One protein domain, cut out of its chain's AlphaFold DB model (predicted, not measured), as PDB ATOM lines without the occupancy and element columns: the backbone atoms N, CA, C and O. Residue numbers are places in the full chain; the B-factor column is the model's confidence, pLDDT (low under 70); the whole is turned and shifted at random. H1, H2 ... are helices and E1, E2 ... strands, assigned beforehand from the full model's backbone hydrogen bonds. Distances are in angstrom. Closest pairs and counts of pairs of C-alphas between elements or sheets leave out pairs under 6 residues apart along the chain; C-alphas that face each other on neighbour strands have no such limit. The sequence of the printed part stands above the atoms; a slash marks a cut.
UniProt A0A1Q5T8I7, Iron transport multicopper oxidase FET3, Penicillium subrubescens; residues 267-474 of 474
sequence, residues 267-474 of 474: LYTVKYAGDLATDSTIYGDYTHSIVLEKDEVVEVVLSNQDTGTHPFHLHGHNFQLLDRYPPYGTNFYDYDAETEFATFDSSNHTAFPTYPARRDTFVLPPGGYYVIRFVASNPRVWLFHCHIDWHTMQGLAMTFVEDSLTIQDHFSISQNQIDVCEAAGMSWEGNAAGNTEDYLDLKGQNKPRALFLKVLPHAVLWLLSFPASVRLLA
ATOM      1  N   LEU A 267      82.556  82.825  92.567       91.06
ATOM      2  CA  LEU A 267      81.893  82.742  93.877       91.06
ATOM      3  C   LEU A 267      80.373  82.527  93.760       91.06
ATOM      4  O   LEU A 267      79.760  81.924  94.640       91.06
ATOM      5  N   TYR A 268      79.753  83.036  92.699       92.25
ATOM      6  CA  TYR A 268      78.316  82.907  92.482       92.25
ATOM      7  C   TYR A 268      77.988  81.552  91.857       92.25
ATOM      8  O   TYR A 268      77.026  80.913  92.276       92.25
ATOM      9  N   THR A 269      78.855  81.047  90.974       91.94
ATOM     10  CA  THR A 269      78.817  79.647  90.535       91.94
ATOM     11  C   THR A 269      78.888  78.691  91.723       91.94
ATOM     12  O   THR A 269      78.007  77.844  91.858       91.94
ATOM     13  N   VAL A 270      79.848  78.881  92.644       92.88
ATOM     14  CA  VAL A 270      79.946  78.085  93.886       92.88
ATOM     15  C   VAL A 270      78.615  78.082  94.632       92.88
ATOM     16  O   VAL A 270      78.190  77.035  95.110       92.88
ATOM     17  N   LYS A 271      77.951  79.241  94.741       92.31
ATOM     18  CA  LYS A 271      76.726  79.385  95.534       92.31
ATOM     19  C   LYS A 271      75.561  78.536  95.013       92.31
ATOM     20  O   LYS A 271      74.777  78.064  95.835       92.31
ATOM     21  N   TYR A 272      75.434  78.375  93.697       90.06
ATOM     22  CA  TYR A 272      74.257  77.752  93.075       90.06
ATOM     23  C   TYR A 272      74.507  76.369  92.471       90.06
ATOM     24  O   TYR A 272      73.551  75.645  92.215       90.06
ATOM     25  N   ALA A 273      75.764  75.954  92.308       92.12
ATOM     26  CA  ALA A 273      76.100  74.669  91.696       92.12
ATOM     27  C   ALA A 273      75.759  73.426  92.545       92.12
ATOM     28  O   ALA A 273      75.901  72.299  92.068       92.12
ATOM     29  N   GLY A 274      75.327  73.595  93.802       93.19
ATOM     30  CA  GLY A 274      75.057  72.477  94.710       93.19
ATOM     31  C   GLY A 274      76.286  71.579  94.875       93.19
ATOM     32  O   GLY A 274      77.409  72.077  94.967       93.19
ATOM     33  N   ASP A 275      76.096  70.261  94.852       94.31
ATOM     34  CA  ASP A 275      77.196  69.296  95.003       94.31
ATOM     35  C   ASP A 275      78.251  69.404  93.887       94.31
ATOM     36  O   ASP A 275      79.411  69.063  94.105       94.31
ATOM     37  N   LEU A 276      77.899  69.931  92.703       95.25
ATOM     38  CA  LEU A 276      78.866  70.136  91.617       95.25
ATOM     39  C   LEU A 276      79.896  71.220  91.938       95.25
ATOM     40  O   LEU A 276      80.901  71.319  91.244       95.25
ATOM     41  N   ALA A 277      79.714  71.998  93.007       93.94
ATOM     42  CA  ALA A 277      80.710  72.973  93.434       93.94
ATOM     43  C   ALA A 277      82.051  72.342  93.853       93.94
ATOM     44  O   ALA A 277      83.043  73.060  94.005       93.94
ATOM     45  N   THR A 278      82.118  71.025  94.058       94.38
ATOM     46  CA  THR A 278      83.389  70.319  94.281       94.38
ATOM     47  C   THR A 278      84.090  69.910  92.981       94.38
ATOM     48  O   THR A 278      85.233  69.465  93.017       94.38
ATOM     49  N   ASP A 279      83.425  70.035  91.833       92.62
ATOM     50  CA  ASP A 279      83.987  69.727  90.521       92.62
ATOM     51  C   ASP A 279      84.639  70.985  89.935       92.62
ATOM     52  O   ASP A 279      83.989  72.009  89.754       92.62
ATOM     53  N   SER A 280      85.938  70.937  89.637       87.31
ATOM     54  CA  SER A 280      86.643  72.103  89.098       87.31
ATOM     55  C   SER A 280      86.172  72.501  87.695       87.31
ATOM     56  O   SER A 280      86.371  73.649  87.301       87.31
ATOM     57  N   THR A 281      85.556  71.584  86.940       87.31
ATOM     58  CA  THR A 281      85.147  71.818  85.544       87.31
ATOM     59  C   THR A 281      84.119  72.938  85.418       87.31
ATOM     60  O   THR A 281      84.223  73.766  84.518       87.31
ATOM     61  N   ILE A 282      83.177  73.058  86.358       91.00
ATOM     62  CA  ILE A 282      82.086  74.044  86.272       91.00
ATOM     63  C   ILE A 282      82.572  75.502  86.341       91.00
ATOM     64  O   ILE A 282      81.832  76.430  86.005       91.00
ATOM     65  N   TYR A 283      83.806  75.718  86.802       87.56
ATOM     66  CA  TYR A 283      84.421  77.040  86.922       87.56
ATOM     67  C   TYR A 283      85.153  77.478  85.652       87.56
ATOM     68  O   TYR A 283      85.703  78.581  85.616       87.56
ATOM     69  N   GLY A 284      85.111  76.660  84.601       82.31
ATOM     70  CA  GLY A 284      85.644  76.976  83.287       82.31
ATOM     71  C   GLY A 284      87.097  76.552  83.092       82.31
ATOM     72  O   GLY A 284      87.892  76.476  84.027       82.31
ATOM     73  N   ASP A 285      87.452  76.328  81.833       74.25
ATOM     74  CA  ASP A 285      88.750  75.797  81.406       74.25
ATOM     75  C   ASP A 285      89.876  76.839  81.497       74.25
ATOM     76  O   ASP A 285      91.056  76.496  81.505       74.25
ATOM     77  N   TYR A 286      89.522  78.124  81.588       71.69
ATOM     78  CA  TYR A 286      90.458  79.246  81.441       71.69
ATOM     79  C   TYR A 286      90.609  80.107  82.699       71.69
ATOM     80  O   TYR A 286      91.302  81.122  82.684       71.69
ATOM     81  N   THR A 287      89.967  79.713  83.798       71.25
ATOM     82  CA  THR A 287      90.048  80.404  85.096       71.25
ATOM     83  C   THR A 287      91.108  79.801  86.024       71.25
ATOM     84  O   THR A 287      91.339  80.328  87.116       71.25
ATOM     85  N   HIS A 288      91.746  78.697  85.597       75.44
ATOM     86  CA  HIS A 288      92.701  77.903  86.379       75.44
ATOM     87  C   HIS A 288      92.209  77.665  87.816       75.44
ATOM     88  O   HIS A 288      92.896  77.968  88.793       75.44
ATOM     89  N   SER A 289      90.976  77.171  87.934       86.00
ATOM     90  CA  SER A 289      90.333  76.919  89.221       86.00
ATOM     91  C   SER A 289      90.798  75.596  89.827       86.00
ATOM     92  O   SER A 289      90.689  74.546  89.197       86.00
ATOM     93  N   ILE A 290      91.270  75.631  91.073       87.88
ATOM     94  CA  ILE A 290      91.583  74.446  91.881       87.88
ATOM     95  C   ILE A 290      90.631  74.404  93.070       87.88
ATOM     96  O   ILE A 290      90.599  75.337  93.872       87.88
ATOM     97  N   VAL A 291      89.867  73.321  93.192       92.69
ATOM     98  CA  VAL A 291      89.003  73.079  94.351       92.69
ATOM     99  C   VAL A 291      89.837  72.477  95.476       92.69
ATOM    100  O   VAL A 291      90.601  71.543  95.235       92.69
ATOM    101  N   LEU A 292      89.696  73.030  96.679       92.62
ATOM    102  CA  LEU A 292      90.400  72.590  97.878       92.62
ATOM    103  C   LEU A 292      89.416  72.071  98.924       92.62
ATOM    104  O   LEU A 292      88.390  72.702  99.197       92.62
ATOM    105  N   GLU A 293      89.764  70.950  99.539       92.88
ATOM    106  CA  GLU A 293      89.028  70.358 100.647       92.88
ATOM    107  C   GLU A 293      89.269  71.117 101.952       92.88
ATOM    108  O   GLU A 293      90.291  71.773 102.172       92.88
ATOM    109  N   LYS A 294      88.312  70.996 102.867       90.69
ATOM    110  CA  LYS A 294      88.393  71.650 104.167       90.69
ATOM    111  C   LYS A 294      89.610  71.190 104.971       90.69
ATOM    112  O   LYS A 294      89.810  69.998 105.195       90.69
ATOM    113  N   ASP A 295      90.339  72.167 105.503       91.75
ATOM    114  CA  ASP A 295      91.491  72.017 106.396       91.75
ATOM    115  C   ASP A 295      92.664  71.214 105.800       91.75
ATOM    116  O   ASP A 295      93.590  70.840 106.528       91.75
ATOM    117  N   GLU A 296      92.680  70.977 104.485       93.00
ATOM    118  CA  GLU A 296      93.788  70.270 103.850       93.00
ATOM    119  C   GLU A 296      95.057  71.132 103.784       93.00
ATOM    120  O   GLU A 296      95.015  72.368 103.709       93.00
ATOM    121  N   VAL A 297      96.219  70.474 103.824       94.94
ATOM    122  CA  VAL A 297      97.508  71.154 103.676       94.94
ATOM    123  C   VAL A 297      97.860  71.211 102.197       94.94
ATOM    124  O   VAL A 297      98.207  70.203 101.577       94.94
ATOM    125  N   VAL A 298      97.830  72.420 101.652       94.25
ATOM    126  CA  VAL A 298      98.108  72.686 100.244       94.25
ATOM    127  C   VAL A 298      99.572  73.053 100.087       94.25
ATOM    128  O   VAL A 298     100.054  73.994 100.722       94.25
ATOM    129  N   GLU A 299     100.288  72.324  99.234       95.25
ATOM    130  CA  GLU A 299     101.626  72.682  98.776       95.25
ATOM    131  C   GLU A 299     101.558  73.196  97.340       95.25
ATOM    132  O   GLU A 299     101.058  72.513  96.450       95.25
ATOM    133  N   VAL A 300     102.089  74.396  97.112       92.44
ATOM    134  CA  VAL A 300     102.218  74.967  95.769       92.44
ATOM    135  C   VAL A 300     103.697  75.090  95.454       92.44
ATOM    136  O   VAL A 300     104.439  75.819  96.119       92.44
ATOM    137  N   VAL A 301     104.125  74.370  94.425       93.25
ATOM    138  CA  VAL A 301     105.445  74.523  93.825       93.25
ATOM    139  C   VAL A 301     105.280  75.443  92.634       93.25
ATOM    140  O   VAL A 301     104.579  75.091  91.687       93.25
ATOM    141  N   LEU A 302     105.918  76.609  92.690       87.56
ATOM    142  CA  LEU A 302     105.861  77.585  91.615       87.56
ATOM    143  C   LEU A 302     107.232  77.720  90.963       87.56
ATOM    144  O   LEU A 302     108.168  78.226  91.586       87.56
ATOM    145  N   SER A 303     107.324  77.285  89.711       88.31
ATOM    146  CA  SER A 303     108.525  77.411  88.891       88.31
ATOM    147  C   SER A 303     108.427  78.620  87.971       88.31
ATOM    148  O   SER A 303     107.469  78.761  87.212       88.31
ATOM    149  N   ASN A 304     109.434  79.486  88.039       84.19
ATOM    150  CA  ASN A 304     109.562  80.626  87.157       84.19
ATOM    151  C   ASN A 304     110.279  80.218  85.878       84.19
ATOM    152  O   ASN A 304     111.498  80.073  85.865       84.19
ATOM    153  N   GLN A 305     109.511  80.070  84.808       80.00
ATOM    154  CA  GLN A 305     110.066  79.872  83.474       80.00
ATOM    155  C   GLN A 305     110.305  81.213  82.752       80.00
ATOM    156  O   GLN A 305     110.501  81.232  81.544       80.00
ATOM    157  N   ASP A 306     110.268  82.339  83.475       75.50
ATOM    158  CA  ASP A 306     110.623  83.669  82.984       75.50
ATOM    159  C   ASP A 306     111.968  84.154  83.578       75.50
ATOM    160  O   ASP A 306     112.363  83.840  84.698       75.50
ATOM    161  N   THR A 307     112.668  84.967  82.796       81.12
ATOM    162  CA  THR A 307     113.838  85.794  83.115       81.12
ATOM    163  C   THR A 307     113.540  87.006  84.018       81.12
ATOM    164  O   THR A 307     114.468  87.677  84.472       81.12
ATOM    165  N   GLY A 308     112.269  87.331  84.261       77.00
ATOM    166  CA  GLY A 308     111.822  88.388  85.164       77.00
ATOM    167  C   GLY A 308     111.533  87.897  86.586       77.00
ATOM    168  O   GLY A 308     111.468  86.705  86.871       77.00
ATOM    169  N   THR A 309     111.356  88.832  87.522       80.00
ATOM    170  CA  THR A 309     110.825  88.527  88.864       80.00
ATOM    171  C   THR A 309     109.316  88.711  88.920       80.00
ATOM    172  O   THR A 309     108.803  89.698  88.390       80.00
ATOM    173  N   HIS A 310     108.625  87.884  89.709       76.19
ATOM    174  CA  HIS A 310     107.177  88.004  89.914       76.19
ATOM    175  C   HIS A 310     106.834  88.042  91.410       76.19
ATOM    176  O   HIS A 310     107.055  87.058  92.114       76.19
ATOM    177  N   PRO A 311     106.307  89.152  91.950       80.38
ATOM    178  CA  PRO A 311     105.776  89.177  93.307       80.38
ATOM    179  C   PRO A 311     104.420  88.476  93.330       80.38
ATOM    180  O   PRO A 311     103.422  89.046  92.916       80.38
ATOM    181  N   PHE A 312     104.369  87.243  93.808       84.44
ATOM    182  CA  PHE A 312     103.125  86.488  93.877       84.44
ATOM    183  C   PHE A 312     102.417  86.706  95.201       84.44
ATOM    184  O   PHE A 312     103.033  86.596  96.265       84.44
ATOM    185  N   HIS A 313     101.127  86.994  95.098       77.56
ATOM    186  CA  HIS A 313     100.220  87.277  96.192       77.56
ATOM    187  C   HIS A 313      99.105  86.230  96.239       77.56
ATOM    188  O   HIS A 313      98.539  85.876  95.204       77.56
ATOM    189  N   LEU A 314      98.788  85.753  97.444       84.25
ATOM    190  CA  LEU A 314      97.652  84.875  97.711       84.25
ATOM    191  C   LEU A 314      96.647  85.606  98.594       84.25
ATOM    192  O   LEU A 314      96.976  86.055  99.694       84.25
ATOM    193  N   HIS A 315      95.406  85.680  98.128       81.25
ATOM    194  CA  HIS A 315      94.314  86.235  98.915       81.25
ATOM    195  C   HIS A 315      93.925  85.277 100.052       81.25
ATOM    196  O   HIS A 315      94.128  84.069  99.970       81.25
ATOM    197  N   GLY A 316      93.368  85.816 101.139       78.56
ATOM    198  CA  GLY A 316      92.783  85.021 102.229       78.56
ATOM    199  C   GLY A 316      93.770  84.327 103.175       78.56
ATOM    200  O   GLY A 316      93.369  83.952 104.280       78.56
ATOM    201  N   HIS A 317      95.050  84.223 102.804       83.25
ATOM    202  CA  HIS A 317      96.055  83.460 103.544       83.25
ATOM    203  C   HIS A 317      97.391  84.184 103.667       83.25
ATOM    204  O   HIS A 317      97.921  84.752 102.722       83.25
ATOM    205  N   ASN A 318      98.014  84.039 104.835       82.62
ATOM    206  CA  ASN A 318      99.461  84.175 104.955       82.62
ATOM    207  C   ASN A 318     100.074  82.779 104.804       82.62
ATOM    208  O   ASN A 318      99.872  81.946 105.692       82.62
ATOM    209  N   PHE A 319     100.826  82.524 103.738       84.88
ATOM    210  CA  PHE A 319     101.412  81.215 103.441       84.88
ATOM    211  C   PHE A 319     102.866  81.110 103.910       84.88
ATOM    212  O   PHE A 319     103.561  82.112 104.082       84.88
ATOM    213  N   GLN A 320     103.311  79.881 104.164       90.94
ATOM    214  CA  GLN A 320     104.677  79.538 104.544       90.94
ATOM    215  C   GLN A 320     105.554  79.415 103.299       90.94
ATOM    216  O   GLN A 320     105.187  78.686 102.388       90.94
ATOM    217  N   LEU A 321     106.720  80.060 103.277       91.50
ATOM    218  CA  LEU A 321     107.746  79.857 102.252       91.50
ATOM    219  C   LEU A 321     108.737  78.794 102.725       91.50
ATOM    220  O   LEU A 321     109.547  79.062 103.615       91.50
ATOM    221  N   LEU A 322     108.663  77.604 102.139       93.75
ATOM    222  CA  LEU A 322     109.478  76.454 102.526       93.75
ATOM    223  C   LEU A 322     110.839  76.447 101.845       93.75
ATOM    224  O   LEU A 322     111.842  76.144 102.485       93.75
ATOM    225  N   ASP A 323     110.861  76.788 100.564       94.31
ATOM    226  CA  ASP A 323     112.084  76.839  99.776       94.31
ATOM    227  C   ASP A 323     111.992  77.949  98.733       94.31
ATOM    228  O   ASP A 323     110.898  78.331  98.303       94.31
ATOM    229  N   ARG A 324     113.146  78.485  98.348       90.62
ATOM    230  CA  ARG A 324     113.297  79.414  97.237       90.62
ATOM    231  C   ARG A 324     114.696  79.303  96.674       90.62
ATOM    232  O   ARG A 324     115.678  79.495  97.392       90.62
ATOM    233  N   TYR A 325     114.759  79.147  95.364       89.69
ATOM    234  CA  TYR A 325     116.013  79.139  94.643       89.69
ATOM    235  C   TYR A 325     116.002  80.176  93.511       89.69
ATOM    236  O   TYR A 325     115.057  80.160  92.725       89.69
ATOM    237  N   PRO A 326     117.035  81.034  93.398       86.62
ATOM    238  CA  PRO A 326     118.065  81.286  94.408       86.62
ATOM    239  C   PRO A 326     117.495  81.976  95.670       86.62
ATOM    240  O   PRO A 326     116.466  82.661  95.612       86.62
ATOM    241  N   PRO A 327     118.160  81.847  96.834       86.00
ATOM    242  CA  PRO A 327     117.822  82.636  98.013       86.00
ATOM    243  C   PRO A 327     118.199  84.110  97.809       86.00
ATOM    244  O   PRO A 327     119.040  84.443  96.971       86.00
ATOM    245  N   TYR A 328     117.624  85.014  98.610       82.06
ATOM    246  CA  TYR A 328     118.046  86.418  98.598       82.06
ATOM    247  C   TYR A 328     119.546  86.546  98.893       82.06
ATOM    248  O   TYR A 328     120.047  86.035  99.894       82.06
ATOM    249  N   GLY A 329     120.246  87.268  98.029       80.38
ATOM    250  CA  GLY A 329     121.690  87.439  98.062       80.38
ATOM    251  C   GLY A 329     122.145  88.283  96.878       80.38
ATOM    252  O   GLY A 329     121.316  88.865  96.178       80.38
ATOM    253  N   THR A 330     123.455  88.340  96.644       82.25
ATOM    254  CA  THR A 330     124.042  89.133  95.550       82.25
ATOM    255  C   THR A 330     123.483  88.762  94.183       82.25
ATOM    256  O   THR A 330     123.310  89.652  93.365       82.25
ATOM    257  N   ASN A 331     123.131  87.488  93.986       79.25
ATOM    258  CA  ASN A 331     122.742  86.952  92.684       79.25
ATOM    259  C   ASN A 331     121.230  86.692  92.574       79.25
ATOM    260  O   ASN A 331     120.788  85.945  91.712       79.25
ATOM    261  N   PHE A 332     120.417  87.241  93.484       76.69
ATOM    262  CA  PHE A 332     118.975  86.957  93.516       76.69
ATOM    263  C   PHE A 332     118.230  87.440  92.263       76.69
ATOM    264  O   PHE A 332     117.237  86.839  91.867       76.69
ATOM    265  N   TYR A 333     118.691  88.548  91.682       77.50
ATOM    266  CA  TYR A 333     118.102  89.167  90.492       77.50
ATOM    267  C   TYR A 333     118.884  88.845  89.216       77.50
ATOM    268  O   TYR A 333     118.550  89.371  88.156       77.50
ATOM    269  N   ASP A 334     119.933  88.029  89.320       78.19
ATOM    270  CA  ASP A 334     120.769  87.687  88.180       78.19
ATOM    271  C   ASP A 334     120.072  86.604  87.355       78.19
ATOM    272  O   ASP A 334     119.554  85.628  87.896       78.19
ATOM    273  N   TYR A 335     120.099  86.768  86.036       71.06
ATOM    274  CA  TYR A 335     119.724  85.738  85.077       71.06
ATOM    275  C   TYR A 335     120.870  85.573  84.077       71.06
ATOM    276  O   TYR A 335     121.301  86.552  83.462       71.06
ATOM    277  N   ASP A 336     121.362  84.344  83.924       69.94
ATOM    278  CA  ASP A 336     122.332  83.977  82.895       69.94
ATOM    279  C   ASP A 336     121.609  83.178  81.803       69.94
ATOM    280  O   ASP A 336     120.984  82.150  82.066       69.94
ATOM    281  N   ALA A 337     121.681  83.668  80.564       64.69
ATOM    282  CA  ALA A 337     121.012  83.059  79.419       64.69
ATOM    283  C   ALA A 337     121.562  81.664  79.062       64.69
ATOM    284  O   ALA A 337     120.935  80.961  78.271       64.69
ATOM    285  N   GLU A 338     122.710  81.266  79.622       67.06
ATOM    286  CA  GLU A 338     123.273  79.919  79.474       67.06
ATOM    287  C   GLU A 338     122.819  78.935  80.571       67.06
ATOM    288  O   GLU A 338     123.053  77.732  80.441       67.06
ATOM    289  N   THR A 339     122.155  79.403  81.638       69.56
ATOM    290  CA  THR A 339     121.624  78.534  82.704       69.56
ATOM    291  C   THR A 339     120.191  78.080  82.435       69.56
ATOM    292  O   THR A 339     119.315  78.889  82.147       69.56
ATOM    293  N   GLU A 340     119.942  76.774  82.581       78.69
ATOM    294  CA  GLU A 340     118.589  76.206  82.539       78.69
ATOM    295  C   GLU A 340     117.735  76.708  83.714       78.69
ATOM    296  O   GLU A 340     118.236  76.899  84.827       78.69
ATOM    297  N   PHE A 341     116.431  76.879  83.477       83.25
ATOM    298  CA  PHE A 341     115.481  77.238  84.524       83.25
ATOM    299  C   PHE A 341     115.405  76.154  85.603       83.25
ATOM    300  O   PHE A 341     115.240  74.963  85.325       83.25
ATOM    301  N   ALA A 342     115.516  76.572  86.860       85.44
ATOM    302  CA  ALA A 342     115.490  75.674  87.994       85.44
ATOM    303  C   ALA A 342     114.063  75.194  88.276       85.44
ATOM    304  O   ALA A 342     113.121  75.975  88.421       85.44
ATOM    305  N   THR A 343     113.921  73.886  88.456       84.50
ATOM    306  CA  THR A 343     112.682  73.254  88.912       84.50
ATOM    307  C   THR A 343     112.904  72.607  90.273       84.50
ATOM    308  O   THR A 343     114.018  72.212  90.623       84.50
ATOM    309  N   PHE A 344     111.846  72.539  91.078       87.69
ATOM    310  CA  PHE A 344     111.904  71.884  92.377       87.69
ATOM    311  C   PHE A 344     111.735  70.368  92.217       87.69
ATOM    312  O   PHE A 344     110.723  69.903  91.691       87.69
ATOM    313  N   ASP A 345     112.699  69.595  92.717       88.56
ATOM    314  CA  ASP A 345     112.616  68.136  92.775       88.56
ATOM    315  C   ASP A 345     112.185  67.684  94.176       88.56
ATOM    316  O   ASP A 345     112.976  67.655  95.120       88.56
ATOM    317  N   SER A 346     110.923  67.264  94.298       86.94
ATOM    318  CA  SER A 346     110.366  66.751  95.559       86.94
ATOM    319  C   SER A 346     111.072  65.500  96.107       86.94
ATOM    320  O   SER A 346     110.905  65.170  97.279       86.94
ATOM    321  N   SER A 347     111.859  64.796  95.288       89.19
ATOM    322  CA  SER A 347     112.646  63.628  95.699       89.19
ATOM    323  C   SER A 347     114.084  63.970  96.100       89.19
ATOM    324  O   SER A 347     114.742  63.163  96.761       89.19
ATOM    325  N   ASN A 348     114.569  65.162  95.739       88.25
ATOM    326  CA  ASN A 348     115.956  65.574  95.921       88.25
ATOM    327  C   ASN A 348     116.065  67.082  96.207       88.25
ATOM    328  O   ASN A 348     116.525  67.866  95.377       88.25
ATOM    329  N   HIS A 349     115.666  67.483  97.413       87.25
ATOM    330  CA  HIS A 349     115.747  68.866  97.877       87.25
ATOM    331  C   HIS A 349     116.343  68.967  99.284       87.25
ATOM    332  O   HIS A 349     116.430  67.989 100.033       87.25
ATOM    333  N   THR A 350     116.768  70.174  99.664       85.25
ATOM    334  CA  THR A 350     117.254  70.418 101.027       85.25
ATOM    335  C   THR A 350     116.113  70.340 102.039       85.25
ATOM    336  O   THR A 350     114.955  70.609 101.720       85.25
ATOM    337  N   ALA A 351     116.428  69.948 103.275       90.19
ATOM    338  CA  ALA A 351     115.424  69.878 104.329       90.19
ATOM    339  C   ALA A 351     114.790  71.259 104.556       90.19
ATOM    340  O   ALA A 351     115.499  72.242 104.783       90.19
ATOM    341  N   PHE A 352     113.459  71.311 104.531       94.12
ATOM    342  CA  PHE A 352     112.720  72.544 104.778       94.12
ATOM    343  C   PHE A 352     113.018  73.118 106.173       94.12
ATOM    344  O   PHE A 352     113.278  72.366 107.121       94.12
ATOM    345  N   PRO A 353     112.951  74.451 106.335       90.50
ATOM    346  CA  PRO A 353     113.150  75.089 107.625       90.50
ATOM    347  C   PRO A 353     112.084  74.630 108.625       90.50
ATOM    348  O   PRO A 353     110.902  74.547 108.305       90.50
ATOM    349  N   THR A 354     112.488  74.396 109.877       93.12
ATOM    350  CA  THR A 354     111.560  73.994 110.952       93.12
ATOM    351  C   THR A 354     110.487  75.053 111.226       93.12
ATOM    352  O   THR A 354     109.366  74.710 111.590       93.12
ATOM    353  N   TYR A 355     110.820  76.336 111.037       92.75
ATOM    354  CA  TYR A 355     109.912  77.473 111.210       92.75
ATOM    355  C   TYR A 355     109.999  78.400 109.985       92.75
ATOM    356  O   TYR A 355     110.782  79.355 109.998       92.75
ATOM    357  N   PRO A 356     109.254  78.101 108.907       93.38
ATOM    358  CA  PRO A 356     109.300  78.870 107.666       93.38
ATOM    359  C   PRO A 356     108.799  80.312 107.838       93.38
ATOM    360  O   PRO A 356     107.939  80.597 108.675       93.38
ATOM    361  N   ALA A 357     109.296  81.226 106.999       81.94
ATOM    362  CA  ALA A 357     108.766  82.586 106.925       81.94
ATOM    363  C   ALA A 357     107.317  82.569 106.415       81.94
ATOM    364  O   ALA A 357     106.985  81.768 105.545       81.94
ATOM    365  N   ARG A 358     106.465  83.465 106.928       87.50
ATOM    366  CA  ARG A 358     105.032  83.490 106.606       87.50
ATOM    367  C   ARG A 358     104.542  84.901 106.270       87.50
ATOM    368  O   ARG A 358     104.810  85.825 107.036       87.50
ATOM    369  N   ARG A 359     103.845  85.059 105.140       69.62
ATOM    370  CA  ARG A 359     103.155  86.292 104.689       69.62
ATOM    371  C   ARG A 359     102.288  86.004 103.460       69.62
ATOM    372  O   ARG A 359     102.297  84.886 102.965       69.62
ATOM    373  N   ASP A 360     101.568  87.010 102.990       71.50
ATOM    374  CA  ASP A 360     100.666  86.952 101.835       71.50
ATOM    375  C   ASP A 360     101.347  87.167 100.472       71.50
ATOM    376  O   ASP A 360     100.713  86.943  99.447       71.50
ATOM    377  N   THR A 361     102.605  87.627 100.439       74.56
ATOM    378  CA  THR A 361     103.286  87.980  99.183       74.56
ATOM    379  C   THR A 361     104.778  87.676  99.229       74.56
ATOM    380  O   THR A 361     105.492  88.128 100.127       74.56
ATOM    381  N   PHE A 362     105.300  86.981  98.221       80.56
ATOM    382  CA  PHE A 362     106.734  86.739  98.077       80.56
ATOM    383  C   PHE A 362     107.192  86.901  96.627       80.56
ATOM    384  O   PHE A 362     106.471  86.580  95.691       80.56
ATOM    385  N   VAL A 363     108.424  87.381  96.442       83.75
ATOM    386  CA  VAL A 363     109.033  87.499  95.111       83.75
ATOM    387  C   VAL A 363     109.554  86.142  94.652       83.75
ATOM    388  O   VAL A 363     110.407  85.546  95.317       83.75
ATOM    389  N   LEU A 364     109.053  85.698  93.508       85.44
ATOM    390  CA  LEU A 364     109.568  84.600  92.711       85.44
ATOM    391  C   LEU A 364     110.780  85.110  91.894       85.44
ATOM    392  O   LEU A 364     110.629  86.099  91.168       85.44
ATOM    393  N   PRO A 365     111.980  84.523  92.059       82.75
ATOM    394  CA  PRO A 365     113.199  84.981  91.390       82.75
ATOM    395  C   PRO A 365     113.258  84.557  89.910       82.75
ATOM    396  O   PRO A 365     112.608  83.569  89.556       82.75
ATOM    397  N   PRO A 366     114.046  85.246  89.060       84.56
ATOM    398  CA  PRO A 366     114.230  84.895  87.649       84.56
ATOM    399  C   PRO A 366     114.723  83.465  87.467       84.56
ATOM    400  O   PRO A 366     115.664  83.053  88.146       84.56
ATOM    401  N   GLY A 367     114.091  82.710  86.570       84.38
ATOM    402  CA  GLY A 367     114.489  81.349  86.213       84.38
ATOM    403  C   GLY A 367     114.546  80.356  87.375       84.38
ATOM    404  O   GLY A 367     115.190  79.315  87.270       84.38
ATOM    405  N   GLY A 368     113.963  80.717  88.516       88.75
ATOM    406  CA  GLY A 368     114.054  79.991  89.769       88.75
ATOM    407  C   GLY A 368     112.741  79.329  90.162       88.75
ATOM    408  O   GLY A 368     111.852  79.105  89.348       88.75
ATOM    409  N   TYR A 369     112.582  79.048  91.451       90.94
ATOM    410  CA  TYR A 369     111.315  78.560  91.992       90.94
ATOM    411  C   TYR A 369     111.113  79.001  93.436       90.94
ATOM    412  O   TYR A 369     112.044  79.441  94.122       90.94
ATOM    413  N   TYR A 370     109.897  78.806  93.929       91.38
ATOM    414  CA  TYR A 370     109.681  78.612  95.355       91.38
ATOM    415  C   TYR A 370     108.727  77.450  95.640       91.38
ATOM    416  O   TYR A 370     108.016  76.968  94.758       91.38
ATOM    417  N   VAL A 371     108.687  77.040  96.905       94.56
ATOM    418  CA  VAL A 371     107.704  76.094  97.438       94.56
ATOM    419  C   VAL A 371     106.993  76.755  98.603       94.56
ATOM    420  O   VAL A 371     107.646  77.250  99.530       94.56
ATOM    421  N   ILE A 372     105.663  76.771  98.564       92.38
ATOM    422  CA  ILE A 372     104.840  77.352  99.621       92.38
ATOM    423  C   ILE A 372     103.856  76.335 100.187       92.38
ATOM    424  O   ILE A 372     103.433  75.419  99.487       92.38
ATOM    425  N   ARG A 373     103.471  76.516 101.455       96.06
ATOM    426  CA  ARG A 373     102.366  75.776 102.074       96.06
ATOM    427  C   ARG A 373     101.378  76.683 102.783       96.06
ATOM    428  O   ARG A 373     101.767  77.658 103.432       96.06
ATOM    429  N   PHE A 374     100.109  76.318 102.724       92.00
ATOM    430  CA  PHE A 374      99.053  76.891 103.553       92.00
ATOM    431  C   PHE A 374      98.019  75.818 103.901       92.00
ATOM    432  O   PHE A 374      98.083  74.700 103.398       92.00
ATOM    433  N   VAL A 375      97.119  76.142 104.827       93.38
ATOM    434  CA  VAL A 375      96.022  75.255 105.227       93.38
ATOM    435  C   VAL A 375      94.727  75.866 104.721       93.38
ATOM    436  O   VAL A 375      94.461  77.031 105.035       93.38
ATOM    437  N   ALA A 376      93.940  75.079 103.994       90.44
ATOM    438  CA  ALA A 376      92.633  75.431 103.447       90.44
ATOM    439  C   ALA A 376      91.554  75.573 104.555       90.44
ATOM    440  O   ALA A 376      90.610  74.797 104.653       90.44
ATOM    441  N   SER A 377      91.738  76.548 105.450       88.25
ATOM    442  CA  SER A 377      90.953  76.769 106.680       88.25
ATOM    443  C   SER A 377      90.035  78.008 106.659       88.25
ATOM    444  O   SER A 377      89.475  78.398 107.685       88.25
ATOM    445  N   ASN A 378      89.895  78.664 105.512       84.69
ATOM    446  CA  ASN A 378      89.167  79.908 105.277       84.69
ATOM    447  C   ASN A 378      88.264  79.798 104.020       84.69
ATOM    448  O   ASN A 378      88.636  80.302 102.956       84.69
ATOM    449  N   PRO A 379      87.068  79.180 104.140       89.00
ATOM    450  CA  PRO A 379      86.193  78.857 103.006       89.00
ATOM    451  C   PRO A 379      85.750  80.086 102.198       89.00
ATOM    452  O   PRO A 379      84.893  80.845 102.660       89.00
ATOM    453  N   ARG A 380      86.330  80.287 101.004       89.00
ATOM    454  CA  ARG A 380      85.994  81.305  99.976       89.00
ATOM    455  C   ARG A 380      86.706  80.981  98.649       89.00
ATOM    456  O   ARG A 380      87.472  80.032  98.556       89.00
ATOM    457  N   VAL A 381      86.455  81.798  97.622       91.06
ATOM    458  CA  VAL A 381      87.253  81.816  96.387       91.06
ATOM    459  C   VAL A 381      88.399  82.818  96.543       91.06
ATOM    460  O   VAL A 381      88.148  84.001  96.789       91.06
ATOM    461  N   TRP A 382      89.640  82.358  96.399       88.38
ATOM    462  CA  TRP A 382      90.853  83.154  96.587       88.38
ATOM    463  C   TRP A 382      91.664  83.258  95.303       88.38
ATOM    464  O   TRP A 382      92.017  82.253  94.691       88.38
ATOM    465  N   LEU A 383      92.002  84.486  94.915       85.94
ATOM    466  CA  LEU A 383      92.893  84.735  93.790       85.94
ATOM    467  C   LEU A 383      94.349  84.504  94.219       85.94
ATOM    468  O   LEU A 383      94.794  85.006  95.257       85.94
ATOM    469  N   PHE A 384      95.103  83.777  93.400       85.69
ATOM    470  CA  PHE A 384      96.551  83.645  93.508       85.69
ATOM    471  C   PHE A 384      97.185  84.161  92.227       85.69
ATOM    472  O   PHE A 384      96.970  83.603  91.155       85.69
ATOM    473  N   HIS A 385      97.925  85.261  92.316       83.19
ATOM    474  CA  HIS A 385      98.356  85.983  91.125       83.19
ATOM    475  C   HIS A 385      99.648  86.759  91.351       83.19
ATOM    476  O   HIS A 385     100.051  87.045  92.480       83.19
ATOM    477  N   CYS A 386     100.302  87.126  90.256       76.00
ATOM    478  CA  CYS A 386     101.408  88.066  90.310       76.00
ATOM    479  C   CYS A 386     100.891  89.487  90.505       76.00
ATOM    480  O   CYS A 386     100.160  90.009  89.677       76.00
ATOM    481  N   HIS A 387     101.351  90.168  91.540       79.00
ATOM    482  CA  HIS A 387     100.924  91.515  91.901       79.00
ATOM    483  C   HIS A 387     101.545  92.627  91.023       79.00
ATOM    484  O   HIS A 387     101.603  93.792  91.413       79.00
ATOM    485  N   ILE A 388     102.040  92.273  89.836       64.88
ATOM    486  CA  ILE A 388     102.309  93.227  88.760       64.88
ATOM    487  C   ILE A 388     101.064  93.225  87.878       64.88
ATOM    488  O   ILE A 388     100.790  92.227  87.212       64.88
ATOM    489  N   ASP A 389     100.324  94.336  87.875       55.97
ATOM    490  CA  ASP A 389      99.017  94.442  87.211       55.97
ATOM    491  C   ASP A 389      99.072  94.021  85.741       55.97
ATOM    492  O   ASP A 389      98.227  93.251  85.295       55.97
ATOM    493  N   TRP A 390     100.120  94.424  85.016       53.84
ATOM    494  CA  TRP A 390     100.341  94.002  83.631       53.84
ATOM    495  C   TRP A 390     100.395  92.482  83.495       53.84
ATOM    496  O   TRP A 390      99.730  91.931  82.632       53.84
ATOM    497  N   HIS A 391     101.108  91.787  84.383       63.91
ATOM    498  CA  HIS A 391     101.190  90.330  84.336       63.91
ATOM    499  C   HIS A 391      99.859  89.673  84.732       63.91
ATOM    500  O   HIS A 391      99.458  88.696  84.106       63.91
ATOM    501  N   THR A 392      99.138  90.219  85.723       61.19
ATOM    502  CA  THR A 392      97.782  89.739  86.065       61.19
ATOM    503  C   THR A 392      96.830  89.889  84.876       61.19
ATOM    504  O   THR A 392      96.129  88.940  84.539       61.19
ATOM    505  N   MET A 393      96.842  91.038  84.189       58.19
ATOM    506  CA  MET A 393      96.042  91.277  82.978       58.19
ATOM    507  C   MET A 393      96.394  90.318  81.835       58.19
ATOM    508  O   MET A 393      95.541  89.993  81.015       58.19
ATOM    509  N   GLN A 394      97.641  89.846  81.789       58.03
ATOM    510  CA  GLN A 394      98.109  88.843  80.832       58.03
ATOM    511  C   GLN A 394      97.697  87.414  81.198       58.03
ATOM    512  O   GLN A 394      98.042  86.491  80.469       58.03
ATOM    513  N   GLY A 395      96.965  87.225  82.300       61.78
ATOM    514  CA  GLY A 395      96.499  85.921  82.758       61.78
ATOM    515  C   GLY A 395      97.421  85.244  83.769       61.78
ATOM    516  O   GLY A 395      97.237  84.060  84.031       61.78
ATOM    517  N   LEU A 396      98.390  85.959  84.368       72.38
ATOM    518  CA  LEU A 396      99.283  85.406  85.395       72.38
ATOM    519  C   LEU A 396      98.579  85.285  86.765       72.38
ATOM    520  O   LEU A 396      98.982  85.897  87.764       72.38
ATOM    521  N   ALA A 397      97.492  84.518  86.776       79.81
ATOM    522  CA  ALA A 397      96.577  84.328  87.885       79.81
ATOM    523  C   ALA A 397      95.928  82.937  87.834       79.81
ATOM    524  O   ALA A 397      95.756  82.343  86.772       79.81
ATOM    525  N   MET A 398      95.528  82.449  89.000       83.88
ATOM    526  CA  MET A 398      94.700  81.261  89.176       83.88
ATOM    527  C   MET A 398      93.765  81.459  90.368       83.88
ATOM    528  O   MET A 398      93.947  82.392  91.161       83.88
ATOM    529  N   THR A 399      92.777  80.582  90.522       87.12
ATOM    530  CA  THR A 399      91.810  80.675  91.622       87.12
ATOM    531  C   THR A 399      91.795  79.403  92.461       87.12
ATOM    532  O   THR A 399      91.812  78.288  91.948       87.12
ATOM    533  N   PHE A 400      91.763  79.572  93.780       88.62
ATOM    534  CA  PHE A 400      91.509  78.497  94.729       88.62
ATOM    535  C   PHE A 400      90.065  78.595  95.209       88.62
ATOM    536  O   PHE A 400      89.659  79.626  95.743       88.62
ATOM    537  N   VAL A 401      89.287  77.536  95.014       94.38
ATOM    538  CA  VAL A 401      87.912  77.410  95.502       94.38
ATOM    539  C   VAL A 401      87.947  76.550  96.758       94.38
ATOM    540  O   VAL A 401      88.008  75.327  96.685       94.38
ATOM    541  N   GLU A 402      87.959  77.194  97.916       92.44
ATOM    542  CA  GLU A 402      88.239  76.537  99.189       92.44
ATOM    543  C   GLU A 402      86.963  76.148  99.934       92.44
ATOM    544  O   GLU A 402      86.174  77.027 100.283       92.44
ATOM    545  N   ASP A 403      86.786  74.849 100.204       92.75
ATOM    546  CA  ASP A 403      85.659  74.295 100.968       92.75
ATOM    547  C   ASP A 403      84.308  74.800 100.420       92.75
ATOM    548  O   ASP A 403      83.522  75.489 101.083       92.75
ATOM    549  N   SER A 404      84.074  74.500  99.136       93.75
ATOM    550  CA  SER A 404      82.978  75.057  98.334       93.75
ATOM    551  C   SER A 404      81.589  74.789  98.915       93.75
ATOM    552  O   SER A 404      80.717  75.658  98.848       93.75
ATOM    553  N   LEU A 405      81.394  73.641  99.562       94.69
ATOM    554  CA  LEU A 405      80.141  73.296 100.234       94.69
ATOM    555  C   LEU A 405      79.906  74.166 101.481       94.69
ATOM    556  O   LEU A 405      78.810  74.687 101.674       94.69
ATOM    557  N   THR A 406      80.941  74.433 102.284       91.56
ATOM    558  CA  THR A 406      80.819  75.349 103.432       91.56
ATOM    559  C   THR A 406      80.583  76.795 102.981       91.56
ATOM    560  O   THR A 406      79.861  77.541 103.653       91.56
ATOM    561  N   ILE A 407      81.126  77.212 101.826       89.06
ATOM    562  CA  ILE A 407      80.777  78.509 101.222       89.06
ATOM    563  C   ILE A 407      79.262  78.584 100.990       89.06
ATOM    564  O   ILE A 407      78.653  79.588 101.362       89.06
ATOM    565  N   GLN A 408      78.636  77.546 100.425       91.81
ATOM    566  CA  GLN A 408      77.195  77.552 100.140       91.81
ATOM    567  C   GLN A 408      76.336  77.741 101.395       91.81
ATOM    568  O   GLN A 408      75.337  78.466 101.331       91.81
ATOM    569  N   ASP A 409      76.738  77.160 102.524       88.25
ATOM    570  CA  ASP A 409      76.000  77.243 103.790       88.25
ATOM    571  C   ASP A 409      76.061  78.633 104.439       88.25
ATOM    572  O   ASP A 409      75.111  79.069 105.097       88.25
ATOM    573  N   HIS A 410      77.174  79.351 104.268       81.81
ATOM    574  CA  HIS A 410      77.447  80.589 105.007       81.81
ATOM    575  C   HIS A 410      77.440  81.859 104.156       81.81
ATOM    576  O   HIS A 410      77.359  82.964 104.700       81.81
ATOM    577  N   PHE A 411      77.530  81.730 102.835       86.12
ATOM    578  CA  PHE A 411      77.471  82.850 101.910       86.12
ATOM    579  C   PHE A 411      76.075  82.975 101.298       86.12
ATOM    580  O   PHE A 411      75.466  82.008 100.845       86.12
ATOM    581  N   SER A 412      75.575  84.201 101.245       88.81
ATOM    582  CA  SER A 412      74.385  84.572 100.488       88.81
ATOM    583  C   SER A 412      74.716  85.806  99.667       88.81
ATOM    584  O   SER A 412      75.281  86.760 100.208       88.81
ATOM    585  N   ILE A 413      74.335  85.804  98.395       90.06
ATOM    586  CA  ILE A 413      74.460  86.980  97.540       90.06
ATOM    587  C   ILE A 413      73.413  87.993  98.007       90.06
ATOM    588  O   ILE A 413      72.225  87.685  98.093       90.06
ATOM    589  N   SER A 414      73.861  89.183  98.397       92.06
ATOM    590  CA  SER A 414      72.960  90.253  98.824       92.06
ATOM    591  C   SER A 414      72.200  90.843  97.635       92.06
ATOM    592  O   SER A 414      72.695  90.825  96.511       92.06
ATOM    593  N   GLN A 415      71.036  91.449  97.887       91.50
ATOM    594  CA  GLN A 415      70.282  92.127  96.827       91.50
ATOM    595  C   GLN A 415      71.129  93.188  96.118       91.50
ATOM    596  O   GLN A 415      71.124  93.253  94.903       91.50
ATOM    597  N   ASN A 416      71.942  93.948  96.857       91.69
ATOM    598  CA  ASN A 416      72.816  94.945  96.244       91.69
ATOM    599  C   ASN A 416      73.837  94.331  95.269       91.69
ATOM    600  O   ASN A 416      74.162  94.950  94.266       91.69
ATOM    601  N   GLN A 417      74.337  93.125  95.544       88.62
ATOM    602  CA  GLN A 417      75.233  92.418  94.626       88.62
ATOM    603  C   GLN A 417      74.506  91.934  93.369       88.62
ATOM    604  O   GLN A 417      75.077  92.010  92.285       88.62
ATOM    605  N   ILE A 418      73.261  91.476  93.517       86.81
ATOM    606  CA  ILE A 418      72.390  91.123  92.390       86.81
ATOM    607  C   ILE A 418      72.118  92.368  91.542       86.81
ATOM    608  O   ILE A 418      72.387  92.347  90.348       86.81
ATOM    609  N   ASP A 419      71.711  93.475  92.170       85.00
ATOM    610  CA  ASP A 419      71.440  94.747  91.493       85.00
ATOM    611  C   ASP A 419      72.666  95.243  90.702       85.00
ATOM    612  O   ASP A 419      72.518  95.826  89.634       85.00
ATOM    613  N   VAL A 420      73.888  95.016  91.208       81.69
ATOM    614  CA  VAL A 420      75.139  95.364  90.508       81.69
ATOM    615  C   VAL A 420      75.359  94.488  89.273       81.69
ATOM    616  O   VAL A 420      75.737  95.018  88.231       81.69
ATOM    617  N   CYS A 421      75.119  93.178  89.365       78.50
ATOM    618  CA  CYS A 421      75.200  92.284  88.207       78.50
ATOM    619  C   CYS A 421      74.141  92.633  87.160       78.50
ATOM    620  O   CYS A 421      74.475  92.792  85.991       78.50
ATOM    621  N   GLU A 422      72.897  92.850  87.588       80.12
ATOM    622  CA  GLU A 422      71.793  93.248  86.713       80.12
ATOM    623  C   GLU A 422      72.057  94.602  86.041       80.12
ATOM    624  O   GLU A 422      71.841  94.748  84.840       80.12
ATOM    625  N   ALA A 423      72.589  95.582  86.779       71.38
ATOM    626  CA  ALA A 423      72.977  96.878  86.225       71.38
ATOM    627  C   ALA A 423      74.118  96.776  85.199       71.38
ATOM    628  O   ALA A 423      74.219  97.629  84.319       71.38
ATOM    629  N   ALA A 424      74.965  95.752  85.315       60.78
ATOM    630  CA  ALA A 424      76.047  95.461  84.383       60.78
ATOM    631  C   ALA A 424      75.641  94.497  83.252       60.78
ATOM    632  O   ALA A 424      76.488  94.148  82.439       60.78
ATOM    633  N   GLY A 425      74.381  94.046  83.204       66.25
ATOM    634  CA  GLY A 425      73.912  93.065  82.219       66.25
ATOM    635  C   GLY A 425      74.481  91.652  82.402       66.25
ATOM    636  O   GLY A 425      74.269  90.799  81.550       66.25
ATOM    637  N   MET A 426      75.176  91.379  83.510       70.38
ATOM    638  CA  MET A 426      75.813  90.089  83.771       70.38
ATOM    639  C   MET A 426      74.870  89.143  84.515       70.38
ATOM    640  O   MET A 426      74.114  89.564  85.398       70.38
ATOM    641  N   SER A 427      74.966  87.842  84.225       81.31
ATOM    642  CA  SER A 427      74.290  86.845  85.053       81.31
ATOM    643  C   SER A 427      74.931  86.802  86.442       81.31
ATOM    644  O   SER A 427      76.126  87.021  86.645       81.31
ATOM    645  N   TRP A 428      74.112  86.522  87.443       84.94
ATOM    646  CA  TRP A 428      74.574  86.290  88.806       84.94
ATOM    647  C   TRP A 428      74.386  84.829  89.237       84.94
ATOM    648  O   TRP A 428      74.682  84.486  90.380       84.94
ATOM    649  N   GLU A 429      73.933  83.967  88.325       89.19
ATOM    650  CA  GLU A 429      73.692  82.540  88.537       89.19
ATOM    651  C   GLU A 429      74.182  81.718  87.332       89.19
ATOM    652  O   GLU A 429      74.120  82.178  86.188       89.19
ATOM    653  N   GLY A 430      74.660  80.499  87.599       89.12
ATOM    654  CA  GLY A 430      75.120  79.532  86.597       89.12
ATOM    655  C   GLY A 430      76.605  79.176  86.701       89.12
ATOM    656  O   GLY A 430      77.319  79.655  87.585       89.12
ATOM    657  N   ASN A 431      77.063  78.293  85.816       89.50
ATOM    658  CA  ASN A 431      78.478  77.938  85.657       89.50
ATOM    659  C   ASN A 431      79.282  79.055  84.954       89.50
ATOM    660  O   ASN A 431      78.746  80.124  84.665       89.50
ATOM    661  N   ALA A 432      80.556  78.818  84.633       84.62
ATOM    662  CA  ALA A 432      81.399  79.800  83.936       84.62
ATOM    663  C   ALA A 432      80.888  80.232  82.540       84.62
ATOM    664  O   ALA A 432      81.330  81.254  82.015       84.62
ATOM    665  N   ALA A 433      79.952  79.487  81.945       81.38
ATOM    666  CA  ALA A 433      79.252  79.850  80.709       81.38
ATOM    667  C   ALA A 433      77.871  80.498  80.952       81.38
ATOM    668  O   ALA A 433      77.188  80.883  80.007       81.38
ATOM    669  N   GLY A 434      77.438  80.628  82.209       85.50
ATOM    670  CA  GLY A 434      76.098  81.096  82.568       85.50
ATOM    671  C   GLY A 434      74.997  80.053  82.432       85.50
ATOM    672  O   GLY A 434      73.827  80.427  82.409       85.50
ATOM    673  N   ASN A 435      75.338  78.766  82.339       86.38
ATOM    674  CA  ASN A 435      74.355  77.691  82.308       86.38
ATOM    675  C   ASN A 435      73.860  77.378  83.728       86.38
ATOM    676  O   ASN A 435      74.660  77.126  84.631       86.38
ATOM    677  N   THR A 436      72.542  77.408  83.916       89.50
ATOM    678  CA  THR A 436      71.859  77.142  85.191       89.50
ATOM    679  C   THR A 436      71.163  75.778  85.230       89.50
ATOM    680  O   THR A 436      70.710  75.359  86.294       89.50
ATOM    681  N   GLU A 437      71.080  75.068  84.100       88.44
ATOM    682  CA  GLU A 437      70.444  73.749  83.993       88.44
ATOM    683  C   GLU A 437      71.481  72.618  83.968       88.44
ATOM    684  O   GLU A 437      71.371  71.662  84.736       88.44
ATOM    685  N   ASP A 438      72.504  72.741  83.116       90.50
ATOM    686  CA  ASP A 438      73.623  71.800  83.013       90.50
ATOM    687  C   ASP A 438      74.945  72.518  83.303       90.50
ATOM    688  O   ASP A 438      75.547  73.156  82.441       90.50
ATOM    689  N   TYR A 439      75.410  72.406  84.545       90.44
ATOM    690  CA  TYR A 439      76.630  73.072  85.001       90.44
ATOM    691  C   TYR A 439      77.913  72.525  84.354       90.44
ATOM    692  O   TYR A 439      78.945  73.192  84.436       90.44
ATOM    693  N   LEU A 440      77.868  71.362  83.695       90.88
ATOM    694  CA  LEU A 440      79.015  70.793  82.979       90.88
ATOM    695  C   LEU A 440      79.100  71.273  81.522       90.88
ATOM    696  O   LEU A 440      80.137  71.100  80.881       90.88
ATOM    697  N   ASP A 441      78.044  71.893  80.991       87.38
ATOM    698  CA  ASP A 441      78.074  72.496  79.661       87.38
ATOM    699  C   ASP A 441      78.725  73.885  79.716       87.38
ATOM    700  O   ASP A 441      78.106  74.885  80.089       87.38
ATOM    701  N   LEU A 442      80.003  73.937  79.339       79.38
ATOM    702  CA  LEU A 442      80.818  75.155  79.306       79.38
ATOM    703  C   LEU A 442      80.780  75.876  77.954       79.38
ATOM    704  O   LEU A 442      81.617  76.737  77.658       79.38
ATOM    705  N   LYS A 443      79.844  75.517  77.081       76.25
ATOM    706  CA  LYS A 443      79.705  76.149  75.778       76.25
ATOM    707  C   LYS A 443      79.362  77.634  75.931       76.25
ATOM    708  O   LYS A 443      78.317  77.995  76.457       76.25
ATOM    709  N   GLY A 444      80.239  78.496  75.416       67.75
ATOM    710  CA  GLY A 444      80.103  79.951  75.539       67.75
ATOM    711  C   GLY A 444      80.834  80.555  76.740       67.75
ATOM    712  O   GLY A 444      80.736  81.760  76.938       67.75
ATOM    713  N   GLN A 445      81.595  79.758  77.504       68.88
ATOM    714  CA  GLN A 445      82.490  80.291  78.532       68.88
ATOM    715  C   GLN A 445      83.532  81.257  77.951       68.88
ATOM    716  O   GLN A 445      83.919  81.188  76.778       68.88
ATOM    717  N   ASN A 446      84.057  82.081  78.843       64.69
ATOM    718  CA  ASN A 446      85.166  82.984  78.604       64.69
ATOM    719  C   ASN A 446      86.422  82.293  78.071       64.69
ATOM    720  O   ASN A 446      86.799  81.249  78.594       64.69
ATOM    721  N   LYS A 447      87.133  82.911  77.120       62.00
ATOM    722  CA  LYS A 447      88.433  82.424  76.621       62.00
ATOM    723  C   LYS A 447      89.501  83.527  76.707       62.00
ATOM    724  O   LYS A 447      89.166  84.694  76.506       62.00
ATOM    725  N   PRO A 448      90.786  83.210  76.967       46.06
ATOM    726  CA  PRO A 448      91.848  84.207  77.079       46.06
ATOM    727  C   PRO A 448      92.015  84.998  75.778       46.06
ATOM    728  O   PRO A 448      91.895  84.453  74.686       46.06
ATOM    729  N   ARG A 449      92.355  86.286  75.849       43.00
ATOM    730  CA  ARG A 449      92.651  87.093  74.653       43.00
ATOM    731  C   ARG A 449      94.055  86.753  74.121       43.00
ATOM    732  O   ARG A 449      95.023  86.830  74.867       43.00
ATOM    733  N   ALA A 450      94.204  86.469  72.822       38.69
ATOM    734  CA  ALA A 450      95.493  86.073  72.209       38.69
ATOM    735  C   ALA A 450      96.566  87.185  72.226       38.69
ATOM    736  O   ALA A 450      97.737  86.943  71.940       38.69
ATOM    737  N   LEU A 451      96.162  88.437  72.462       34.12
ATOM    738  CA  LEU A 451      96.888  89.614  71.974       34.12
ATOM    739  C   LEU A 451      97.931  90.197  72.944       34.12
ATOM    740  O   LEU A 451      98.567  91.196  72.627       34.12
ATOM    741  N   PHE A 452      98.168  89.582  74.101       29.88
ATOM    742  CA  PHE A 452      99.134  90.095  75.082       29.88
ATOM    743  C   PHE A 452     100.563  89.527  74.948       29.88
ATOM    744  O   PHE A 452     101.432  89.849  75.761       29.88
ATOM    745  N   LEU A 453     100.824  88.727  73.907       31.28
ATOM    746  CA  LEU A 453     102.069  87.966  73.716       31.28
ATOM    747  C   LEU A 453     103.105  88.606  72.766       31.28
ATOM    748  O   LEU A 453     104.215  88.090  72.674       31.28
ATOM    749  N   LYS A 454     102.799  89.700  72.045       29.73
ATOM    750  CA  LYS A 454     103.652  90.165  70.918       29.73
ATOM    751  C   LYS A 454     104.348  91.532  71.044       29.73
ATOM    752  O   LYS A 454     105.020  91.922  70.096       29.73
ATOM    753  N   VAL A 455     104.278  92.244  72.178       29.34
ATOM    754  CA  VAL A 455     104.950  93.572  72.322       29.34
ATOM    755  C   VAL A 455     105.900  93.679  73.525       29.34
ATOM    756  O   VAL A 455     106.421  94.749  73.820       29.34
ATOM    757  N   LEU A 456     106.222  92.579  74.205       28.59
ATOM    758  CA  LEU A 456     107.236  92.594  75.263       28.59
ATOM    759  C   LEU A 456     108.339  91.571  74.962       28.59
ATOM    760  O   LEU A 456     108.053  90.525  74.379       28.59
ATOM    761  N   PRO A 457     109.608  91.883  75.292       29.73
ATOM    762  CA  PRO A 457     110.729  90.982  75.048       29.73
ATOM    763  C   PRO A 457     110.477  89.623  75.716       29.73
ATOM    764  O   PRO A 457     109.713  89.554  76.675       29.73
ATOM    765  N   HIS A 458     111.142  88.583  75.192       30.89
ATOM    766  CA  HIS A 458     111.102  87.131  75.486       30.89
ATOM    767  C   HIS A 458     110.814  86.649  76.926       30.89
ATOM    768  O   HIS A 458     110.576  85.462  77.120       30.89
ATOM    769  N   ALA A 459     110.812  87.535  77.911       30.30
ATOM    770  CA  ALA A 459     110.436  87.280  79.283       30.30
ATOM    771  C   ALA A 459     108.959  86.832  79.448       30.30
ATOM    772  O   ALA A 459     108.617  85.834  80.074       30.30
ATOM    773  N   VAL A 460     108.031  87.513  78.782       31.89
ATOM    774  CA  VAL A 460     106.604  87.428  79.147       31.89
ATOM    775  C   VAL A 460     105.876  86.206  78.556       31.89
ATOM    776  O   VAL A 460     104.814  85.816  79.038       31.89
ATOM    777  N   LEU A 461     106.455  85.551  77.540       28.06
ATOM    778  CA  LEU A 461     105.815  84.449  76.804       28.06
ATOM    779  C   LEU A 461     105.560  83.189  77.660       28.06
ATOM    780  O   LEU A 461     104.732  82.359  77.298       28.06
ATOM    781  N   TRP A 462     106.244  83.054  78.796       29.23
ATOM    782  CA  TRP A 462     106.189  81.879  79.674       29.23
ATOM    783  C   TRP A 462     105.118  81.947  80.773       29.23
ATOM    784  O   TRP A 462     104.904  80.970  81.486       29.23
ATOM    785  N   LEU A 463     104.416  83.077  80.896       31.89
ATOM    786  CA  LEU A 463     103.469  83.351  81.984       31.89
ATOM    787  C   LEU A 463     102.110  82.644  81.829       31.89
ATOM    788  O   LEU A 463     101.373  82.525  82.800       31.89
ATOM    789  N   LEU A 464     101.784  82.133  80.639       31.72
ATOM    790  CA  LEU A 464     100.510  81.444  80.373       31.72
ATOM    791  C   LEU A 464     100.588  79.918  80.505       31.72
ATOM    792  O   LEU A 464      99.570  79.265  80.699       31.72
ATOM    793  N   SER A 465     101.790  79.344  80.469       35.31
ATOM    794  CA  SER A 465     102.044  77.947  80.819       35.31
ATOM    795  C   SER A 465     102.768  77.908  82.160       35.31
ATOM    796  O   SER A 465     103.977  77.692  82.218       35.31
ATOM    797  N   PHE A 466     102.024  78.161  83.237       41.78
ATOM    798  CA  PHE A 466     102.489  77.960  84.606       41.78
ATOM    799  C   PHE A 466     102.842  76.483  84.830       41.78
ATOM    800  O   PHE A 466     101.943  75.642  84.830       41.78
ATOM    801  N   PRO A 467     104.087  76.129  85.177       47.41
ATOM    802  CA  PRO A 467     104.352  74.921  85.933       47.41
ATOM    803  C   PRO A 467     104.139  75.256  87.416       47.41
ATOM    804  O   PRO A 467     105.071  75.249  88.219       47.41
ATOM    805  N   ALA A 468     102.906  75.628  87.777       42.38
ATOM    806  CA  ALA A 468     102.469  75.553  89.161       42.38
ATOM    807  C   ALA A 468     101.937  74.139  89.367       42.38
ATOM    808  O   ALA A 468     100.902  73.774  88.815       42.38
ATOM    809  N   SER A 469     102.657  73.327  90.135       54.50
ATOM    810  CA  SER A 469     102.100  72.056  90.591       54.50
ATOM    811  C   SER A 469     101.534  72.263  91.986       54.50
ATOM    812  O   SER A 469     102.235  72.703  92.901       54.50
ATOM    813  N   VAL A 470     100.239  71.996  92.122       56.38
ATOM    814  CA  VAL A 470      99.566  71.957  93.415       56.38
ATOM    815  C   VAL A 470      99.549  70.507  93.859       56.38
ATOM    816  O   VAL A 470      99.052  69.632  93.150       56.38
ATOM    817  N   ARG A 471     100.130  70.241  95.026       63.38
ATOM    818  CA  ARG A 471     100.108  68.926  95.650       63.38
ATOM    819  C   ARG A 471      99.295  69.006  96.930       63.38
ATOM    820  O   ARG A 471      99.635  69.749  97.848       63.38
ATOM    821  N   LEU A 472      98.248  68.194  96.985       56.44
ATOM    822  CA  LEU A 472      97.452  67.997  98.188       56.44
ATOM    823  C   LEU A 472      98.187  66.992  99.079       56.44
ATOM    824  O   LEU A 472      98.514  65.879  98.647       56.44
ATOM    825  N   LEU A 473      98.541  67.417 100.291       57.94
ATOM    826  CA  LEU A 473      99.189  66.563 101.279       57.94
ATOM    827  C   LEU A 473      98.106  66.026 102.218       57.94
ATOM    828  O   LEU A 473      97.459  66.804 102.914       57.94
ATOM    829  N   ALA A 474      97.919  64.704 102.179       38.47
ATOM    830  CA  ALA A 474      96.941  63.973 102.988       38.47
ATOM    831  C   ALA A 474      97.163  64.115 104.500       38.47
ATOM    832  O   ALA A 474      98.343  64.187 104.928       38.47
TER     833      ALA A 474
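Overview. This is residues 267 to 474 of the 474 residues of the protein "Iron transport multicopper oxidase FET3" of Penicillium subrubescens (UniProt A0A1Q5T8I7). Two strongly twisted sheets of five strands each face each other as a sandwich, their strands nearly in line and their planes splayed by 33 degrees. The short helices H1, H2, H3 and H5 cluster at one end, by E1 and E9, with H6 farther out; the unnamed residues 326 to 356 loop at the opposite end, and residues 424 to 467 run from H6 back to E10. The 208 printed residues have six named helices and ten named strands, in the order H1 H2 H3 E1 E2 E3 E4 E5 E6 E7 E8 H4 E9 H5 H6 E10. One sheet, E1 E9 E8 E3 E6, is mixed; the other, E5 E4 E7 E2 E10, is all antiparallel. The class is mixed, with under half of the residues in named elements; the whole is compact, with a radius of gyration of 18.7 A and spans of 54 by 43 by 28 A.

Arrangement. One sheet runs E5, residues 357 to 359, E4, 319 to 325, E7, 369 to 375, E2, 297 to 303, and E10, 468 to 473. E4 and E5 form a hairpin, with N 321 and O 357 2.9 A apart. Within hydrogen-bond range are N 322 and O 371 between E4 and E7, at 2.8 A, N 300 and O 372 between E7 and E2, at 2.9 A, and N 471 and O 299 between E2 and E10, at 2.8 A. The other sheet runs E1, residues 289 to 292, E9, 397 to 402, E8, 381 to 386, E3, 310 to 314, and E6, 361 to 364. E1 and E9 are parallel, with N 290 and O 399 2.8 A apart; N 382 and O 400 are 2.8 A apart between E9 and E8, N 313 and O 385 2.8 A between E8 and E3, and N 312 and O 362 2.9 A between E3 and E6. H3, residues 280 to 283, is on this sheet at a height of 6.6 A; its closest C-alphas to E1 are those of Ser 280 and Val 291, 5.8 A. H1, residues 267 to 272, H2, 274 to 278, H4, 389 to 393, and H5, 404 to 410, only graze it. H1 and H5 touch about perpendicular, at 80 degrees, closest at the C-alphas of Lys 271 and Gln 408, 5.0 A. H6, residues 415 to 423, touches no helix and is on neither sheet. Every O i to N i+4 pair is within hydrogen-bond range in H1, H4, H5 and H6; H2 has 0 of 1, but 2 of 2 O i to N i+3 pairs, and H3 is too short.

Along the chain. H1 begins at C-alpha 267, (81.893, 82.742, 93.877), and E10 ends at C-alpha 473, (99.189, 66.563, 101.279). E7 is 20.5 A long, E2 19.5 A and E4 17.2 A.

Size, cuts and confidence. The two C-alphas farthest apart, those of Glu 338 and Gln 415, are 57.1 A apart. The printed part has no cut; the links E4 to E5 and H6 to E10 are long. The mean pLDDT of the printed part is 78.2, with residues 444 to 474 among those under 70.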